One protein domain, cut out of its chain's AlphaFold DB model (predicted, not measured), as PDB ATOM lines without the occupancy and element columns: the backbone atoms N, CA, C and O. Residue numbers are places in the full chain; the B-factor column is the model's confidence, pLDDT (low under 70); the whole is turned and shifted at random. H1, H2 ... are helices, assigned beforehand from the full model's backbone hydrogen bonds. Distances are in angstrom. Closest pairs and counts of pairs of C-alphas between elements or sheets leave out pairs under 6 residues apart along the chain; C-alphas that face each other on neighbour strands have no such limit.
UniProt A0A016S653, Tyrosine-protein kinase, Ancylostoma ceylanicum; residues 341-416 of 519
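AT A GLANCE: This is residues 341 to 416 of the 519 residues of the protein "Tyrosine-protein kinase" of Ancylostoma ceylanicum (UniProt A0A016S653). Two long helices, H2 and H4, lie side by side and run opposite ways, making a two-helix slab along the longest axis. The short H1 lies by the end of H4 that holds residues 404 to 406, and near the other end of H4 a loop with the four-residue H3 joins H2 to H4; after H4 the printed part closes with a tail, residues 407 to 416, that has no named element. The printed part has 76 residues with four named helices, in the order H1, H2, H3, H4, and no named strand, so its class is all helix. It is only just compact, close to loose, with a radius of gyration of the C-alphas of 13.4 A, and its C-alphas span 37 by 30 by 17 A.

HOW THE PARTS SIT: H1, residues 342 to 348, is apart from H2, residues 353 to 372, though a tight link joins them. H2 touches H4, residues 391 to 406, with 10 pairs of C-alphas within 8 A. Their closest C-alphas, those of Cys 360 and Met 402, are 6.2 A apart. Their lines stand at a shallow tilt of 16 degrees, opposite ways. H3, residues 383 to 386, is apart from H1 and from H2. It is close to H4 but not clearly touching, the closest C-alphas being those of Val 383 and Ser 393, 7.8 A apart. H1 and H4 only just touch, with 3 pairs of C-alphas within 8 A, and H4 does so with residues 404 to 405 alone. The closest C-alphas there, those of Leu 346 and Ile 405, are 6.6 A apart. H1 and H4 run the same way at a shallow tilt of 12 degrees. In H1, H2 and H4 every O i to N i+4 pair is within hydrogen-bond range; H3 is too short for such a pair, and its one O i to N i+3 pair is not within range.

IN THESE COORDINATES: H1 runs from Leu 342, C-alpha at (-35.022, 2.415, -7.264), to Asn 348. H2 runs from Pro 353, C-alpha at (-31.045, 12.031, -18.420), to Ser 372 and measures 28.7 A from first to last C-alpha. H3 runs from Val 383 to His 386. H4 runs from Arg 391 to Tyr 406, C-alpha at (-27.493, 10.591, -11.521), and measures 23.1 A.

THE WHOLE: The two C-alphas farthest apart, those of Met 352 and His 386, are 38.1 A apart. The printed part has no cut. The links from H1 to H2 and from H3 to H4 are tight, the link from H2 to H3 is short, and no link is long. The mean pLDDT of the printed part is 76.1, and it is under 70 in residues 375 to 391 and 412 to 416.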
ATOM      1  N   GLN A 341     -37.064  -1.862  -6.401       81.12
ATOM      2  CA  GLN A 341     -36.345  -0.816  -5.673       81.12
ATOM      3  C   GLN A 341     -35.586   0.094  -6.648       81.12
ATOM      4  O   GLN A 341     -35.002  -0.381  -7.624       81.12
ATOM      5  N   LEU A 342     -35.602   1.404  -6.377       84.88
ATOM      6  CA  LEU A 342     -35.022   2.415  -7.264       84.88
ATOM      7  C   LEU A 342     -33.518   2.198  -7.481       84.88
ATOM      8  O   LEU A 342     -33.057   2.283  -8.613       84.88
ATOM      9  N   ASP A 343     -32.765   1.866  -6.435       80.69
ATOM     10  CA  ASP A 343     -31.317   1.647  -6.514       80.69
ATOM     11  C   ASP A 343     -30.964   0.486  -7.462       80.69
ATOM     12  O   ASP A 343     -30.078   0.606  -8.309       80.69
ATOM     13  N   LEU A 344     -31.697  -0.626  -7.366       83.56
ATOM     14  CA  LEU A 344     -31.524  -1.788  -8.226       83.56
ATOM     15  C   LEU A 344     -31.947  -1.471  -9.661       83.56
ATOM     16  O   LEU A 344     -31.279  -1.877 -10.613       83.56
ATOM     17  N   HIS A 345     -33.032  -0.712  -9.824       86.25
ATOM     18  CA  HIS A 345     -33.494  -0.273 -11.134       86.25
ATOM     19  C   HIS A 345     -32.447   0.600 -11.840       86.25
ATOM     20  O   HIS A 345     -32.182   0.385 -13.022       86.25
ATOM     21  N   LEU A 346     -31.817   1.527 -11.112       87.75
ATOM     22  CA  LEU A 346     -30.750   2.395 -11.616       87.75
ATOM     23  C   LEU A 346     -29.485   1.611 -11.993       87.75
ATOM     24  O   LEU A 346     -28.889   1.892 -13.026       87.75
ATOM     25  N   LYS A 347     -29.094   0.610 -11.193       86.69
ATOM     26  CA  LYS A 347     -27.914  -0.233 -11.471       86.69
ATOM     27  C   LYS A 347     -28.100  -1.109 -12.709       86.69
ATOM     28  O   LYS A 347     -27.153  -1.326 -13.462       86.69
ATOM     29  N   ASN A 348     -29.312  -1.626 -12.909       88.19
ATOM     30  CA  ASN A 348     -29.593  -2.615 -13.951       88.19
ATOM     31  C   ASN A 348     -29.981  -1.994 -15.299       88.19
ATOM     32  O   ASN A 348     -29.908  -2.674 -16.319       88.19
ATOM     33  N   ASN A 349     -30.398  -0.725 -15.324       87.06
ATOM     34  CA  ASN A 349     -30.897  -0.071 -16.529       87.06
ATOM     35  C   ASN A 349     -30.106   1.199 -16.828       87.06
ATOM     36  O   ASN A 349     -29.965   2.077 -15.981       87.06
ATOM     37  N   LYS A 350     -29.662   1.353 -18.077       88.75
ATOM     38  CA  LYS A 350     -29.103   2.625 -18.543       88.75
ATOM     39  C   LYS A 350     -30.240   3.592 -18.844       88.75
ATOM     40  O   LYS A 350     -30.953   3.427 -19.831       88.75
ATOM     41  N   LEU A 351     -30.407   4.596 -17.988       90.50
ATOM     42  CA  LEU A 351     -31.491   5.568 -18.107       90.50
ATOM     43  C   LEU A 351     -31.030   6.858 -18.778       90.50
ATOM     44  O   LEU A 351     -29.982   7.417 -18.449       90.50
ATOM     45  N   MET A 352     -31.873   7.377 -19.670       92.38
ATOM     46  CA  MET A 352     -31.679   8.690 -20.277       92.38
ATOM     47  C   MET A 352     -31.754   9.800 -19.213       92.38
ATOM     48  O   MET A 352     -32.554   9.688 -18.277       92.38
ATOM     49  N   PRO A 353     -31.010  10.913 -19.367       88.75
ATOM     50  CA  PRO A 353     -31.045  12.031 -18.420       88.75
ATOM     51  C   PRO A 353     -32.457  12.558 -18.135       88.75
ATOM     52  O   PRO A 353     -32.781  12.874 -16.994       88.75
ATOM     53  N   LEU A 354     -33.327  12.585 -19.149       89.94
ATOM     54  CA  LEU A 354     -34.714  13.024 -18.993       89.94
ATOM     55  C   LEU A 354     -35.524  12.097 -18.068       89.94
ATOM     56  O   LEU A 354     -36.297  12.578 -17.243       89.94
ATOM     57  N   MET A 355     -35.304  10.780 -18.146       90.44
ATOM     58  CA  MET A 355     -35.942   9.815 -17.241       90.44
ATOM     59  C   MET A 355     -35.448  10.002 -15.803       90.44
ATOM     60  O   MET A 355     -36.253  10.059 -14.876       90.44
ATOM     61  N   LYS A 356     -34.137  10.196 -15.617       90.19
ATOM     62  CA  LYS A 356     -33.545  10.517 -14.307       90.19
ATOM     63  C   LYS A 356     -34.140  11.793 -13.700       90.19
ATOM     64  O   LYS A 356     -34.493  11.808 -12.524       90.19
ATOM     65  N   ALA A 357     -34.315  12.842 -14.505       90.25
ATOM     66  CA  ALA A 357     -34.967  14.073 -14.069       90.25
ATOM     67  C   ALA A 357     -36.431  13.842 -13.657       90.25
ATOM     68  O   ALA A 357     -36.876  14.403 -12.655       90.25
ATOM     69  N   SER A 358     -37.162  12.979 -14.374       91.38
ATOM     70  CA  SER A 358     -38.547  12.636 -14.026       91.38
ATOM     71  C   SER A 358     -38.663  11.925 -12.671       91.38
ATOM     72  O   SER A 358     -39.525  12.288 -11.876       91.38
ATOM     73  N   PHE A 359     -37.740  11.011 -12.341       88.38
ATOM     74  CA  PHE A 359     -37.696  10.374 -11.018       88.38
ATOM     75  C   PHE A 359     -37.460  11.391  -9.899       88.38
ATOM     76  O   PHE A 359     -38.159  11.367  -8.887       88.38
ATOM     77  N   CYS A 360     -36.517  12.318 -10.091       90.06
ATOM     78  CA  CYS A 360     -36.277  13.406  -9.142       90.06
ATOM     79  C   CYS A 360     -37.543  14.252  -8.929       90.06
ATOM     80  O   CYS A 360     -37.923  14.517  -7.789       90.06
ATOM     81  N   TYR A 361     -38.232  14.621 -10.013       91.75
ATOM     82  CA  TYR A 361     -39.482  15.379  -9.946       91.75
ATOM     83  C   TYR A 361     -40.568  14.641  -9.151       91.75
ATOM     84  O   TYR A 361     -41.188  15.228  -8.266       91.75
ATOM     85  N   ASP A 362     -40.773  13.353  -9.428       88.94
ATOM     86  CA  ASP A 362     -41.772  12.530  -8.743       88.94
ATOM     87  C   ASP A 362     -41.500  12.439  -7.233       88.94
ATOM     88  O   ASP A 362     -42.413  12.607  -6.420       88.94
ATOM     89  N   ILE A 363     -40.237  12.244  -6.839       87.94
ATOM     90  CA  ILE A 363     -39.830  12.216  -5.427       87.94
ATOM     91  C   ILE A 363     -40.058  13.585  -4.772       87.94
ATOM     92  O   ILE A 363     -40.630  13.657  -3.682       87.94
ATOM     93  N   ALA A 364     -39.664  14.675  -5.439       88.50
ATOM     94  CA  ALA A 364     -39.862  16.032  -4.934       88.50
ATOM     95  C   ALA A 364     -41.350  16.361  -4.736       88.50
ATOM     96  O   ALA A 364     -41.724  16.927  -3.708       88.50
ATOM     97  N   ALA A 365     -42.212  15.961  -5.674       87.56
ATOM     98  CA  ALA A 365     -43.657  16.141  -5.565       87.56
ATOM     99  C   ALA A 365     -44.241  15.373  -4.366       87.56
ATOM    100  O   ALA A 365     -45.054  15.915  -3.615       87.56
ATOM    101  N   GLY A 366     -43.791  14.133  -4.138       86.69
ATOM    102  CA  GLY A 366     -44.167  13.346  -2.959       86.69
ATOM    103  C   GLY A 366     -43.740  14.001  -1.641       86.69
ATOM    104  O   GLY A 366     -44.550  14.112  -0.718       86.69
ATOM    105  N   LEU A 367     -42.501  14.493  -1.564       85.88
ATOM    106  CA  LEU A 367     -41.984  15.196  -0.384       85.88
ATOM    107  C   LEU A 367     -42.722  16.511  -0.119       85.88
ATOM    108  O   LEU A 367     -43.110  16.771   1.019       85.88
ATOM    109  N   ALA A 368     -42.994  17.302  -1.160       86.12
ATOM    110  CA  ALA A 368     -43.770  18.533  -1.042       86.12
ATOM    111  C   ALA A 368     -45.176  18.263  -0.477       86.12
ATOM    112  O   ALA A 368     -45.644  18.983   0.410       86.12
ATOM    113  N   TYR A 369     -45.828  17.182  -0.924       86.50
ATOM    114  CA  TYR A 369     -47.103  16.751  -0.354       86.50
ATOM    115  C   TYR A 369     -46.970  16.383   1.131       86.50
ATOM    116  O   TYR A 369     -47.767  16.858   1.944       86.50
ATOM    117  N   LEU A 370     -45.966  15.590   1.521       83.75
ATOM    118  CA  LEU A 370     -45.748  15.224   2.928       83.75
ATOM    119  C   LEU A 370     -45.513  16.456   3.809       83.75
ATOM    120  O   LEU A 370     -46.128  16.581   4.871       83.75
ATOM    121  N   HIS A 371     -44.704  17.405   3.337       84.31
ATOM    122  CA  HIS A 371     -44.443  18.663   4.037       84.31
ATOM    123  C   HIS A 371     -45.713  19.505   4.188       84.31
ATOM    124  O   HIS A 371     -45.933  20.071   5.257       84.31
ATOM    125  N   SER A 372     -46.602  19.514   3.186       85.06
ATOM    126  CA  SER A 372     -47.915  20.179   3.283       85.06
ATOM    127  C   SER A 372     -48.841  19.554   4.337       85.06
ATOM    128  O   SER A 372     -49.747  20.213   4.843       85.06
ATOM    129  N   LYS A 373     -48.607  18.284   4.696       80.38
ATOM    130  CA  LYS A 373     -49.310  17.559   5.766       80.38
ATOM    131  C   LYS A 373     -48.572  17.610   7.105       80.38
ATOM    132  O   LYS A 373     -48.925  16.867   8.016       80.38
ATOM    133  N   ASN A 374     -47.562  18.476   7.230       73.19
ATOM    134  CA  ASN A 374     -46.714  18.597   8.415       73.19
ATOM    135  C   ASN A 374     -46.003  17.276   8.790       73.19
ATOM    136  O   ASN A 374     -45.656  17.045   9.949       73.19
ATOM    137  N   CYS A 375     -45.781  16.402   7.801       67.25
ATOM    138  CA  CYS A 375     -45.077  15.138   7.957       67.25
ATOM    139  C   CYS A 375     -43.640  15.266   7.466       67.25
ATOM    140  O   CYS A 375     -43.397  15.698   6.343       67.25
ATOM    141  N   MET A 376     -42.695  14.826   8.292       63.88
ATOM    142  CA  MET A 376     -41.289  14.678   7.912       63.88
ATOM    143  C   MET A 376     -41.020  13.195   7.645       63.88
ATOM    144  O   MET A 376     -41.464  12.362   8.439       63.88
ATOM    145  N   HIS A 377     -40.344  12.862   6.543       57.28
ATOM    146  CA  HIS A 377     -40.145  11.477   6.080       57.28
ATOM    147  C   HIS A 377     -39.021  10.749   6.846       57.28
ATOM    148  O   HIS A 377     -39.119   9.546   7.075       57.28
ATOM    149  N   ARG A 378     -38.015  11.493   7.346       60.41
ATOM    150  CA  ARG A 378     -37.020  11.059   8.361       60.41
ATOM    151  C   ARG A 378     -36.022   9.980   7.905       60.41
ATOM    152  O   ARG A 378     -35.951   8.911   8.508       60.41
ATOM    153  N   GLN A 379     -35.191  10.271   6.901       48.66
ATOM    154  CA  GLN A 379     -34.133   9.338   6.451       48.66
ATOM    155  C   GLN A 379     -32.697   9.912   6.410       48.66
ATOM    156  O   GLN A 379     -31.804   9.269   5.865       48.66
ATOM    157  N   ALA A 380     -32.419  11.086   6.991       38.19
ATOM    158  CA  ALA A 380     -31.067  11.671   6.976       38.19
ATOM    159  C   ALA A 380     -30.166  11.148   8.128       38.19
ATOM    160  O   ALA A 380     -30.645  11.022   9.253       38.19
ATOM    161  N   PRO A 381     -28.858  10.889   7.927       36.12
ATOM    162  CA  PRO A 381     -27.912  10.487   8.975       36.12
ATOM    163  C   PRO A 381     -27.759  11.501  10.119       36.12
ATOM    164  O   PRO A 381     -27.512  11.098  11.254       36.12
ATOM    165  N   GLU A 382     -27.948  12.802   9.870       37.47
ATOM    166  CA  GLU A 382     -27.940  13.854  10.903       37.47
ATOM    167  C   GLU A 382     -29.023  13.628  11.981       37.47
ATOM    168  O   GLU A 382     -28.870  14.046  13.133       37.47
ATOM    169  N   VAL A 383     -30.085  12.893  11.628       47.19
ATOM    170  CA  VAL A 383     -31.190  12.499  12.516       47.19
ATOM    171  C   VAL A 383     -30.721  11.555  13.623       47.19
ATOM    172  O   VAL A 383     -31.257  11.594  14.732       47.19
ATOM    173  N   LEU A 384     -29.693  10.740  13.361       38.88
ATOM    174  CA  LEU A 384     -29.150   9.794  14.341       38.88
ATOM    175  C   LEU A 384     -28.394  10.498  15.477       38.88
ATOM    176  O   LEU A 384     -28.247   9.920  16.552       38.88
ATOM    177  N   ILE A 385     -27.935  11.735  15.254       38.59
ATOM    178  CA  ILE A 385     -27.027  12.441  16.168       38.59
ATOM    179  C   ILE A 385     -27.776  13.469  17.026       38.59
ATOM    180  O   ILE A 385     -27.574  13.508  18.236       38.59
ATOM    181  N   HIS A 386     -28.657  14.284  16.434       40.59
ATOM    182  CA  HIS A 386     -29.227  15.445  17.137       40.59
ATOM    183  C   HIS A 386     -30.710  15.322  17.502       40.59
ATOM    184  O   HIS A 386     -31.196  16.133  18.282       40.59
ATOM    185  N   ARG A 387     -31.434  14.318  16.980       41.88
ATOM    186  CA  ARG A 387     -32.874  14.080  17.236       41.88
ATOM    187  C   ARG A 387     -33.804  15.290  16.998       41.88
ATOM    188  O   ARG A 387     -34.956  15.260  17.428       41.88
ATOM    189  N   VAL A 388     -33.340  16.325  16.298       42.28
ATOM    190  CA  VAL A 388     -34.146  17.472  15.862       42.28
ATOM    191  C   VAL A 388     -34.514  17.257  14.397       42.28
ATOM    192  O   VAL A 388     -33.642  17.037  13.561       42.28
ATOM    193  N   TYR A 389     -35.812  17.287  14.106       60.47
ATOM    194  CA  TYR A 389     -36.369  17.052  12.777       60.47
ATOM    195  C   TYR A 389     -36.858  18.375  12.203       60.47
ATOM    196  O   TYR A 389     -37.721  19.009  12.811       60.47
ATOM    197  N   LEU A 390     -36.345  18.767  11.040       60.34
ATOM    198  CA  LEU A 390     -36.856  19.919  10.303       60.34
ATOM    199  C   LEU A 390     -37.040  19.558   8.820       60.34
ATOM    200  O   LEU A 390     -36.503  18.552   8.344       60.34
ATOM    201  N   ARG A 391     -37.799  20.373   8.078       64.44
ATOM    202  CA  ARG A 391     -38.053  20.169   6.637       64.44
ATOM    203  C   ARG A 391     -36.754  20.091   5.833       64.44
ATOM    204  O   ARG A 391     -36.660  19.346   4.863       64.44
ATOM    205  N   GLU A 392     -35.739  20.810   6.284       70.62
ATOM    206  CA  GLU A 392     -34.416  20.912   5.684       70.62
ATOM    207  C   GLU A 392     -33.659  19.570   5.729       70.62
ATOM    208  O   GLU A 392     -32.842  19.297   4.852       70.62
ATOM    209  N   SER A 393     -33.968  18.683   6.686       72.06
ATOM    210  CA  SER A 393     -33.393  17.332   6.738       72.06
ATOM    211  C   SER A 393     -33.875  16.448   5.583       72.06
ATOM    212  O   SER A 393     -33.080  15.714   5.000       72.06
ATOM    213  N   ASP A 394     -35.157  16.539   5.212       75.75
ATOM    214  CA  ASP A 394     -35.696  15.789   4.069       75.75
ATOM    215  C   ASP A 394     -35.152  16.340   2.738       75.75
ATOM    216  O   ASP A 394     -34.910  15.570   1.811       75.75
ATOM    217  N   VAL A 395     -34.891  17.653   2.653       78.44
ATOM    218  CA  VAL A 395     -34.241  18.275   1.481       78.44
ATOM    219  C   VAL A 395     -32.812  17.756   1.309       78.44
ATOM    220  O   VAL A 395     -32.390  17.458   0.190       78.44
ATOM    221  N   TRP A 396     -32.073  17.583   2.407       81.44
ATOM    222  CA  TRP A 396     -30.749  16.967   2.357       81.44
ATOM    223  C   TRP A 396     -30.819  15.512   1.866       81.44
ATOM    224  O   TRP A 396     -30.098  15.139   0.938       81.44
ATOM    225  N   SER A 397     -31.731  14.701   2.420       79.44
ATOM    226  CA  SER A 397     -31.947  13.317   1.966       79.44
ATOM    227  C   SER A 397     -32.335  13.255   0.489       79.44
ATOM    228  O   SER A 397     -31.835  12.399  -0.238       79.44
ATOM    229  N   TYR A 398     -33.170  14.184   0.027       86.00
ATOM    230  CA  TYR A 398     -33.526  14.308  -1.381       86.00
ATOM    231  C   TYR A 398     -32.294  14.548  -2.264       86.00
ATOM    232  O   TYR A 398     -32.128  13.858  -3.268       86.00
ATOM    233  N   GLY A 399     -31.377  15.435  -1.861       84.62
ATOM    234  CA  GLY A 399     -30.117  15.662  -2.580       84.62
ATOM    235  C   GLY A 399     -29.246  14.403  -2.698       84.62
ATOM    236  O   GLY A 399     -28.642  14.157  -3.743       84.62
ATOM    237  N   MET A 400     -29.231  13.559  -1.664       84.88
ATOM    238  CA  MET A 400     -28.512  12.278  -1.692       84.88
ATOM    239  C   MET A 400     -29.135  11.289  -2.679       84.88
ATOM    240  O   MET A 400     -28.413  10.671  -3.461       84.88
ATOM    241  N   VAL A 401     -30.466  11.193  -2.698       85.44
ATOM    242  CA  VAL A 401     -31.193  10.348  -3.656       85.44
ATOM    243  C   VAL A 401     -31.011  10.860  -5.087       85.44
ATOM    244  O   VAL A 401     -30.776  10.068  -5.995       85.44
ATOM    245  N   MET A 402     -31.027  12.180  -5.309       88.50
ATOM    246  CA  MET A 402     -30.700  12.760  -6.617       88.50
ATOM    247  C   MET A 402     -29.295  12.357  -7.071       88.50
ATOM    248  O   MET A 402     -29.111  11.940  -8.214       88.50
ATOM    249  N   SER A 403     -28.303  12.452  -6.181       86.38
ATOM    250  CA  SER A 403     -26.936  12.017  -6.478       86.38
ATOM    251  C   SER A 403     -26.895  10.538  -6.866       86.38
ATOM    252  O   SER A 403     -26.232  10.183  -7.836       86.38
ATOM    253  N   GLU A 404     -27.609   9.671  -6.152       87.25
ATOM    254  CA  GLU A 404     -27.694   8.246  -6.482       87.25
ATOM    255  C   GLU A 404     -28.345   8.001  -7.856       87.25
ATOM    256  O   GLU A 404     -27.818   7.225  -8.655       87.25
ATOM    257  N   ILE A 405     -29.424   8.721  -8.186       87.50
ATOM    258  CA  ILE A 405     -30.097   8.650  -9.495       87.50
ATOM    259  C   ILE A 405     -29.145   9.036 -10.632       87.50
ATOM    260  O   ILE A 405     -29.057   8.341 -11.649       87.50
ATOM    261  N   TYR A 406     -28.411  10.138 -10.479       88.31
ATOM    262  CA  TYR A 406     -27.493  10.591 -11.521       88.31
ATOM    263  C   TYR A 406     -26.238   9.723 -11.635       88.31
ATOM    264  O   TYR A 406     -25.718   9.601 -12.744       88.31
ATOM    265  N   ASN A 407     -25.836   9.042 -10.558       87.75
ATOM    266  CA  ASN A 407     -24.699   8.117 -10.522       87.75
ATOM    267  C   ASN A 407     -25.081   6.636 -10.718       87.75
ATOM    268  O   ASN A 407     -24.322   5.756 -10.306       87.75
ATOM    269  N   ASP A 408     -26.232   6.351 -11.334       86.81
ATOM    270  CA  ASP A 408     -26.665   4.993 -11.707       86.81
ATOM    271  C   ASP A 408     -26.703   4.018 -10.512       86.81
ATOM    272  O   ASP A 408     -26.255   2.873 -10.586       86.81
ATOM    273  N   GLY A 409     -27.215   4.492  -9.370       81.25
ATOM    274  CA  GLY A 409     -27.390   3.685  -8.160       81.25
ATOM    275  C   GLY A 409     -26.110   3.481  -7.345       81.25
ATOM    276  O   GLY A 409     -26.089   2.680  -6.408       81.25
ATOM    277  N   LYS A 410     -25.013   4.169  -7.686       80.00
ATOM    278  CA  LYS A 410     -23.812   4.176  -6.842       80.00
ATOM    279  C   LYS A 410     -24.065   5.018  -5.593       80.00
ATOM    280  O   LYS A 410     -24.588   6.130  -5.716       80.00
ATOM    281  N   PRO A 411     -23.641   4.545  -4.408       72.19
ATOM    282  CA  PRO A 411     -23.834   5.313  -3.199       72.19
ATOM    283  C   PRO A 411     -23.098   6.659  -3.304       72.19
ATOM    284  O   PRO A 411     -22.016   6.752  -3.907       72.19
ATOM    285  N   PRO A 412     -23.670   7.726  -2.733       69.69
ATOM    286  CA  PRO A 412     -22.993   9.008  -2.658       69.69
ATOM    287  C   PRO A 412     -21.664   8.834  -1.913       69.69
ATOM    288  O   PRO A 412     -21.588   8.112  -0.920       69.69
ATOM    289  N   PHE A 413     -20.612   9.485  -2.415       69.19
ATOM    290  CA  PHE A 413     -19.242   9.362  -1.900       69.19
ATOM    291  C   PHE A 413     -18.618   7.958  -2.022       69.19
ATOM    292  O   PHE A 413     -17.707   7.638  -1.265       69.19
ATOM    293  N   HIS A 414     -19.059   7.124  -2.973       66.06
ATOM    294  CA  HIS A 414     -18.451   5.810  -3.259       66.06
ATOM    295  C   HIS A 414     -16.938   5.856  -3.547       66.06
ATOM    296  O   HIS A 414     -16.266   4.831  -3.489       66.06
ATOM    297  N   ASP A 415     -16.407   7.035  -3.865       68.62
ATOM    298  CA  ASP A 415     -15.002   7.331  -4.122       68.62
ATOM    299  C   ASP A 415     -14.218   7.787  -2.871       68.62
ATOM    300  O   ASP A 415     -13.014   8.029  -2.964       68.62
ATOM    301  N   LYS A 416     -14.867   7.947  -1.707       67.94
ATOM    302  CA  LYS A 416     -14.293   8.595  -0.511       67.94
ATOM    303  C   LYS A 416     -14.519   7.786   0.761       67.94
ATOM    304  O   LYS A 416     -15.549   7.151   0.955       67.94
TER     305      LYS A 416